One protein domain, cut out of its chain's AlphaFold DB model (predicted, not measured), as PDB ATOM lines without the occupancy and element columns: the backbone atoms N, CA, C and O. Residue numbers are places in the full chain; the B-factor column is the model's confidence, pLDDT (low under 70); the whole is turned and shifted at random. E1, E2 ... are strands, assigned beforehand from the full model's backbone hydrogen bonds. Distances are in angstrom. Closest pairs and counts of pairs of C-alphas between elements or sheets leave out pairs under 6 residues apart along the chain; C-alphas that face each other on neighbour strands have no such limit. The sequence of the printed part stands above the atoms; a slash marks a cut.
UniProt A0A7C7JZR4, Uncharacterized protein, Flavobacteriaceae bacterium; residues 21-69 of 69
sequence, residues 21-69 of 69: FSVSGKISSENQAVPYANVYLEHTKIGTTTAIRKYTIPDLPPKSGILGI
ATOM      1  N   PHE A  21      37.789 -34.172 -44.693       85.25
ATOM      2  CA  PHE A  21      38.054 -34.661 -46.036       85.25
ATOM      3  C   PHE A  21      37.128 -35.827 -46.356       85.25
ATOM      4  O   PHE A  21      36.676 -36.554 -45.475       85.25
ATOM      5  N   SER A  22      36.869 -36.027 -47.643       88.31
ATOM      6  CA  SER A  22      36.233 -37.249 -48.118       88.31
ATOM      7  C   SER A  22      37.133 -37.920 -49.140       88.31
ATOM      8  O   SER A  22      37.715 -37.262 -50.005       88.31
ATOM      9  N   VAL A  23      37.263 -39.239 -49.034       89.06
ATOM     10  CA  VAL A  23      37.977 -40.061 -50.013       89.06
ATOM     11  C   VAL A  23      36.945 -40.890 -50.751       89.06
ATOM     12  O   VAL A  23      36.141 -41.588 -50.136       89.06
ATOM     13  N   SER A  24      36.945 -40.799 -52.077       91.69
ATOM     14  CA  SER A  24      36.046 -41.572 -52.931       91.69
ATOM     15  C   SER A  24      36.827 -42.285 -54.016       91.69
ATOM     16  O   SER A  24      37.792 -41.747 -54.556       91.69
ATOM     17  N   GLY A  25      36.379 -43.483 -54.371       91.00
ATOM     18  CA  GLY A  25      37.044 -44.296 -55.378       91.00
ATOM     19  C   GLY A  25      36.139 -45.359 -55.977       91.00
ATOM     20  O   GLY A  25      34.952 -45.472 -55.655       91.00
ATOM     21  N   LYS A  26      36.721 -46.142 -56.885       91.88
ATOM     22  CA  LYS A  26      36.106 -47.318 -57.502       91.88
ATOM     23  C   LYS A  26      37.059 -48.494 -57.330       91.88
ATOM     24  O   LYS A  26      38.268 -48.306 -57.417       91.88
ATOM     25  N   ILE A  27      36.512 -49.679 -57.083       89.38
ATOM     26  CA  ILE A  27      37.278 -50.924 -57.000       89.38
ATOM     27  C   ILE A  27      36.827 -51.814 -58.147       89.38
ATOM     28  O   ILE A  27      35.627 -52.030 -58.341       89.38
ATOM     29  N   SER A  28      37.796 -52.301 -58.914       90.94
ATOM     30  CA  SER A  28      37.570 -53.206 -60.033       90.94
ATOM     31  C   SER A  28      38.604 -54.322 -60.046       90.94
ATOM     32  O   SER A  28      39.779 -54.061 -59.803       90.94
ATOM     33  N   SER A  29      38.164 -55.530 -60.383       90.69
ATOM     34  CA  SER A  29      39.010 -56.684 -60.689       90.69
ATOM     35  C   SER A  29      38.709 -57.109 -62.119       90.69
ATOM     36  O   SER A  29      37.538 -57.199 -62.474       90.69
ATOM     37  N   GLU A  30      39.729 -57.301 -62.958       93.38
ATOM     38  CA  GLU A  30      39.545 -57.718 -64.363       93.38
ATOM     39  C   GLU A  30      38.528 -56.847 -65.140       93.38
ATOM     40  O   GLU A  30      37.684 -57.337 -65.886       93.38
ATOM     41  N   ASN A  31      38.567 -55.525 -64.933       89.75
ATOM     42  CA  ASN A  31      37.606 -54.543 -65.471       89.75
ATOM     43  C   ASN A  31      36.138 -54.708 -65.024       89.75
ATOM     44  O   ASN A  31      35.264 -53.980 -65.501       89.75
ATOM     45  N   GLN A  32      35.850 -55.589 -64.068       89.00
ATOM     46  CA  GLN A  32      34.535 -55.737 -63.452       89.00
ATOM     47  C   GLN A  32      34.500 -55.035 -62.093       89.00
ATOM     48  O   GLN A  32      35.454 -55.091 -61.318       89.00
ATOM     49  N   ALA A  33      33.403 -54.333 -61.800       89.75
ATOM     50  CA  ALA A  33      33.227 -53.680 -60.506       89.75
ATOM     51  C   ALA A  33      33.055 -54.726 -59.400       89.75
ATOM     52  O   ALA A  33      32.361 -55.720 -59.603       89.75
ATOM     53  N   VAL A  34      33.640 -54.468 -58.229       90.62
ATOM     54  CA  VAL A  34      33.512 -55.347 -57.059       90.62
ATOM     55  C   VAL A  34      32.529 -54.719 -56.062       90.62
ATOM     56  O   VAL A  34      32.910 -53.806 -55.318       90.62
ATOM     57  N   PRO A  35      31.250 -55.139 -56.065       90.50
ATOM     58  CA  PRO A  35      30.255 -54.624 -55.135       90.50
ATOM     59  C   PRO A  35      30.416 -55.259 -53.748       90.50
ATOM     60  O   PRO A  35      30.887 -56.389 -53.625       90.50
ATOM     61  N   TYR A  36      29.978 -54.544 -52.713       90.06
ATOM     62  CA  TYR A  36      29.918 -55.020 -51.328       90.06
ATOM     63  C   TYR A  36      31.267 -55.438 -50.716       90.06
ATOM     64  O   TYR A  36      31.310 -56.189 -49.744       90.06
ATOM     65  N   ALA A  37      32.373 -54.926 -51.255       90.38
ATOM     66  CA  ALA A  37      33.706 -55.090 -50.694       90.38
ATOM     67  C   ALA A  37      33.915 -54.104 -49.539       90.38
ATOM     68  O   ALA A  37      33.529 -52.937 -49.631       90.38
ATOM     69  N   ASN A  38      34.573 -54.549 -48.473       91.81
ATOM     70  CA  ASN A  38      34.948 -53.662 -47.376       91.81
ATOM     71  C   ASN A  38      36.224 -52.891 -47.727       91.81
ATOM     72  O   ASN A  38      37.201 -53.468 -48.203       91.81
ATOM     73  N   VAL A  39      36.211 -51.584 -47.476       90.44
ATOM     74  CA  VAL A  39      37.320 -50.662 -47.729       90.44
ATOM     75  C   VAL A  39      37.694 -49.998 -46.419       90.44
ATOM     76  O   VAL A  39      36.848 -49.372 -45.785       90.44
ATOM     77  N   TYR A  40      38.962 -50.101 -46.039       90.31
ATOM     78  CA  TYR A  40      39.483 -49.529 -44.803       90.31
ATOM     79  C   TYR A  40      40.630 -48.580 -45.109       90.31
ATOM     80  O   TYR A  40      41.428 -48.831 -46.014       90.31
ATOM     81  N   LEU A  41      40.714 -47.495 -44.344       86.56
ATOM     82  CA  LEU A  41      41.890 -46.644 -44.360       86.56
ATOM     83  C   LEU A  41      42.973 -47.315 -43.510       86.56
ATOM     84  O   LEU A  41      42.740 -47.649 -42.345       86.56
ATOM     85  N   GLU A  42      44.137 -47.534 -44.115       84.94
ATOM     86  CA  GLU A  42      45.264 -48.240 -43.505       84.94
ATOM     87  C   GLU A  42      45.628 -47.653 -42.130       84.94
ATOM     88  O   GLU A  42      45.612 -46.435 -41.950       84.94
ATOM     89  N   HIS A  43      45.946 -48.516 -41.161       83.62
ATOM     90  CA  HIS A  43      46.243 -48.142 -39.768       83.62
ATOM     91  C   HIS A  43      45.104 -47.415 -39.028       83.62
ATOM     92  O   HIS A  43      45.327 -46.772 -38.003       83.62
ATOM     93  N   THR A  44      43.859 -47.521 -39.504       82.12
ATOM     94  CA  THR A  44      42.693 -46.959 -38.813       82.12
ATOM     95  C   THR A  44      41.558 -47.970 -38.695       82.12
ATOM     96  O   THR A  44      41.522 -48.992 -39.376       82.12
ATOM     97  N   LYS A  45      40.576 -47.646 -37.851       85.31
ATOM     98  CA  LYS A  45      39.287 -48.356 -37.788       85.31
ATOM     99  C   LYS A  45      38.220 -47.725 -38.695       85.31
ATOM    100  O   LYS A  45      37.049 -48.074 -38.587       85.31
ATOM    101  N   ILE A  46      38.605 -46.772 -39.545       87.69
ATOM    102  CA  ILE A  46      37.691 -46.044 -40.422       87.69
ATOM    103  C   ILE A  46      37.569 -46.813 -41.734       87.69
ATOM    104  O   ILE A  46      38.564 -47.133 -42.385       87.69
ATOM    105  N   GLY A  47      36.336 -47.097 -42.135       88.38
ATOM    106  CA  GLY A  47      36.062 -47.809 -43.370       88.38
ATOM    107  C   GLY A  47      34.638 -47.607 -43.856       88.38
ATOM    108  O   GLY A  47      33.817 -46.959 -43.212       88.38
ATOM    109  N   THR A  48      34.366 -48.161 -45.028       92.12
ATOM    110  CA  THR A  48      33.058 -48.172 -45.677       92.12
ATOM    111  C   THR A  48      32.923 -49.445 -46.510       92.12
ATOM    112  O   THR A  48      33.888 -50.192 -46.684       92.12
ATOM    113  N   THR A  49      31.746 -49.682 -47.067       91.38
ATOM    114  CA  THR A  49      31.500 -50.789 -47.993       91.38
ATOM    115  C   THR A  49      31.258 -50.229 -49.393       91.38
ATOM    116  O   THR A  49      30.612 -49.190 -49.557       91.38
ATOM    117  N   THR A  50      31.782 -50.887 -50.430       89.75
ATOM    118  CA  THR A  50      31.522 -50.478 -51.811       89.75
ATOM    119  C   THR A  50      30.043 -50.653 -52.148       89.75
ATOM    120  O   THR A  50      29.442 -51.705 -51.932       89.75
ATOM    121  N   ALA A  51      29.453 -49.620 -52.745       84.88
ATOM    122  CA  ALA A  51      28.222 -49.768 -53.508       84.88
ATOM    123  C   ALA A  51      28.533 -50.459 -54.850       84.88
ATOM    124  O   ALA A  51      29.672 -50.824 -55.129       84.88
ATOM    125  N   ILE A  52      27.539 -50.561 -55.738       84.62
ATOM    126  CA  ILE A  52      27.634 -51.278 -57.026       84.62
ATOM    127  C   ILE A  52      28.918 -50.953 -57.821       84.62
ATOM    128  O   ILE A  52      29.457 -51.827 -58.492       84.62
ATOM    129  N   ARG A  53      29.419 -49.705 -57.775       84.69
ATOM    130  CA  ARG A  53      30.634 -49.292 -58.514       84.69
ATOM    131  C   ARG A  53      31.558 -48.313 -57.794       84.69
ATOM    132  O   ARG A  53      32.576 -47.931 -58.367       84.69
ATOM    133  N   LYS A  54      31.186 -47.821 -56.614       91.38
ATOM    134  CA  LYS A  54      31.907 -46.730 -55.944       91.38
ATOM    135  C   LYS A  54      31.845 -46.869 -54.434       91.38
ATOM    136  O   LYS A  54      30.893 -47.442 -53.911       91.38
ATOM    137  N   TYR A  55      32.817 -46.277 -53.760       91.56
ATOM    138  CA  TYR A  55      32.800 -46.069 -52.319       91.56
ATOM    139  C   TYR A  55      33.140 -44.614 -51.996       91.56
ATOM    140  O   TYR A  55      33.813 -43.939 -52.780       91.56
ATOM    141  N   THR A  56      32.682 -44.160 -50.833       91.94
ATOM    142  CA  THR A  56      33.023 -42.861 -50.254       91.94
ATOM    143  C   THR A  56      33.202 -43.045 -48.751       91.94
ATOM    144  O   THR A  56      32.322 -43.597 -48.091       91.94
ATOM    145  N   ILE A  57      34.337 -42.593 -48.226       89.19
ATOM    146  CA  ILE A  57      34.608 -42.463 -46.794       89.19
ATOM    147  C   ILE A  57      34.508 -40.964 -46.477       89.19
ATOM    148  O   ILE A  57      35.401 -40.211 -46.885       89.19
ATOM    149  N   PRO A  58      33.406 -40.505 -45.861       86.62
ATOM    150  CA  PRO A  58      33.243 -39.112 -45.462       86.62
ATOM    151  C   PRO A  58      33.981 -38.815 -44.148       86.62
ATOM    152  O   PRO A  58      34.471 -39.721 -43.476       86.62
ATOM    153  N   ASP A  59      34.020 -37.533 -43.788       84.75
ATOM    154  CA  ASP A  59      34.379 -37.038 -42.453       84.75
ATOM    155  C   ASP A  59      35.758 -37.474 -41.932       84.75
ATOM    156  O   ASP A  59      35.974 -37.649 -40.731       84.75
ATOM    157  N   LEU A  60      36.728 -37.612 -42.839       83.19
ATOM    158  CA  LEU A  60      38.102 -37.949 -42.486       83.19
ATOM    159  C   LEU A  60      38.812 -36.741 -41.862       83.19
ATOM    160  O   LEU A  60      38.849 -35.668 -42.478       83.19
ATOM    161  N   PRO A  61      39.427 -36.897 -40.677       78.56
ATOM    162  CA  PRO A  61      40.274 -35.859 -40.114       78.56
ATOM    163  C   PRO A  61      41.557 -35.696 -40.954       78.56
ATOM    164  O   PRO A  61      42.007 -36.647 -41.602       78.56
ATOM    165  N   PRO A  62      42.196 -34.513 -40.934       71.88
ATOM    166  CA  PRO A  62      43.505 -34.319 -41.554       71.88
ATOM    167  C   PRO A  62      44.540 -35.289 -40.969       71.88
ATOM    168  O   PRO A  62      44.419 -35.720 -39.824       71.88
ATOM    169  N   LYS A  63      45.603 -35.588 -41.729       63.59
ATOM    170  CA  LYS A  63      46.647 -36.581 -41.392       63.59
ATOM    171  C   LYS A  63      47.227 -36.459 -39.968       63.59
ATOM    172  O   LYS A  63      47.620 -37.472 -39.409       63.59
ATOM    173  N   SER A  64      47.247 -35.268 -39.355       55.50
ATOM    174  CA  SER A  64      47.708 -35.093 -37.962       55.50
ATOM    175  C   SER A  64      46.702 -35.546 -36.890       55.50
ATOM    176  O   SER A  64      47.079 -35.675 -35.731       55.50
ATOM    177  N   GLY A  65      45.429 -35.736 -37.248       52.81
ATOM    178  CA  GLY A  65      44.363 -36.267 -36.390       52.81
ATOM    179  C   GLY A  65      44.155 -37.775 -36.540       52.81
ATOM    180  O   GLY A  65      43.447 -38.378 -35.739       52.81
ATOM    181  N   ILE A  66      44.806 -38.395 -37.531       56.34
ATOM    182  CA  ILE A  66      44.950 -39.848 -37.631       56.34
ATOM    183  C   ILE A  66      46.143 -40.228 -36.745       56.34
ATOM    184  O   ILE A  66      47.226 -40.555 -37.223       56.34
ATOM    185  N   LEU A  67      45.981 -40.061 -35.431       46.72
ATOM    186  CA  LEU A  67      46.950 -40.560 -34.463       46.72
ATOM    187  C   LEU A  67      46.940 -42.083 -34.559       46.72
ATOM    188  O   LEU A  67      45.932 -42.723 -34.260       46.72
ATOM    189  N   GLY A  68      48.064 -42.604 -35.053       46.78
ATOM    190  CA  GLY A  68      48.344 -44.022 -35.167       46.78
ATOM    191  C   GLY A  68      48.088 -44.734 -33.847       46.78
ATOM    192  O   GLY A  68      48.570 -44.315 -32.793       46.78
ATOM    193  N   ILE A  69      47.299 -45.796 -33.952       41.25
ATOM    194  CA  ILE A  69      47.371 -46.939 -33.050       41.25
ATOM    195  C   ILE A  69      48.448 -47.857 -33.621       41.25
ATOM    196  O   ILE A  69      48.439 -48.029 -34.863       41.25
TER     197      ILE A  69
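AT A GLANCE: This is residues 21 to 69 of the 69 residues of an uncharacterized protein of Flavobacteriaceae bacterium (UniProt A0A7C7JZR4). With little regular structure, the domain is two short two-stranded ribbons, E1 with E4 and the smaller hairpin E2 with E3, loosely layered, E3 nearest E4; a loop around Glu 30 and the final tail make opposite ends of the length. The printed part has 49 residues and four named strands, E1 to E4 in chain order, no named helix; both sheets are antiparallel. It is all strand, though named strands hold only 17 residues, and elongated, 35 by 19 by 14 A; it is only just loose, close to compact, with a radius of gyration of the C-alphas of 12.1 A.

IN THESE COORDINATES: E4, residues 55 to 60, spans 13.8 A and ends at C-alpha 60 (38.102, -37.949, -42.486). E1, residues 21 to 25, spans 13.5 A from C-alpha 21 (38.054, -34.661, -46.036). E2 is residues 38 to 40, E3 residues 47 to 49.

HOW THE PARTS SIT: E1 and E4 are antiparallel at 168 degrees; N 57 and O 23 are within hydrogen-bond range at 2.8 A. Hairpin E2 and E3 is antiparallel at 161 degrees, with N 39 and O 48 within range at 2.8 A. The closest C-alphas of E3 and E4, Thr 48 and Ile 57, are 6.0 A apart. E1 and E3 are apart.

THE WHOLE: The farthest C-alphas, Glu 30 and Ser 64, are 35.7 A apart. The printed part has no cut. E1 to E2 is a long link of 12 residues. Residues 63 to 69 have pLDDT under 70.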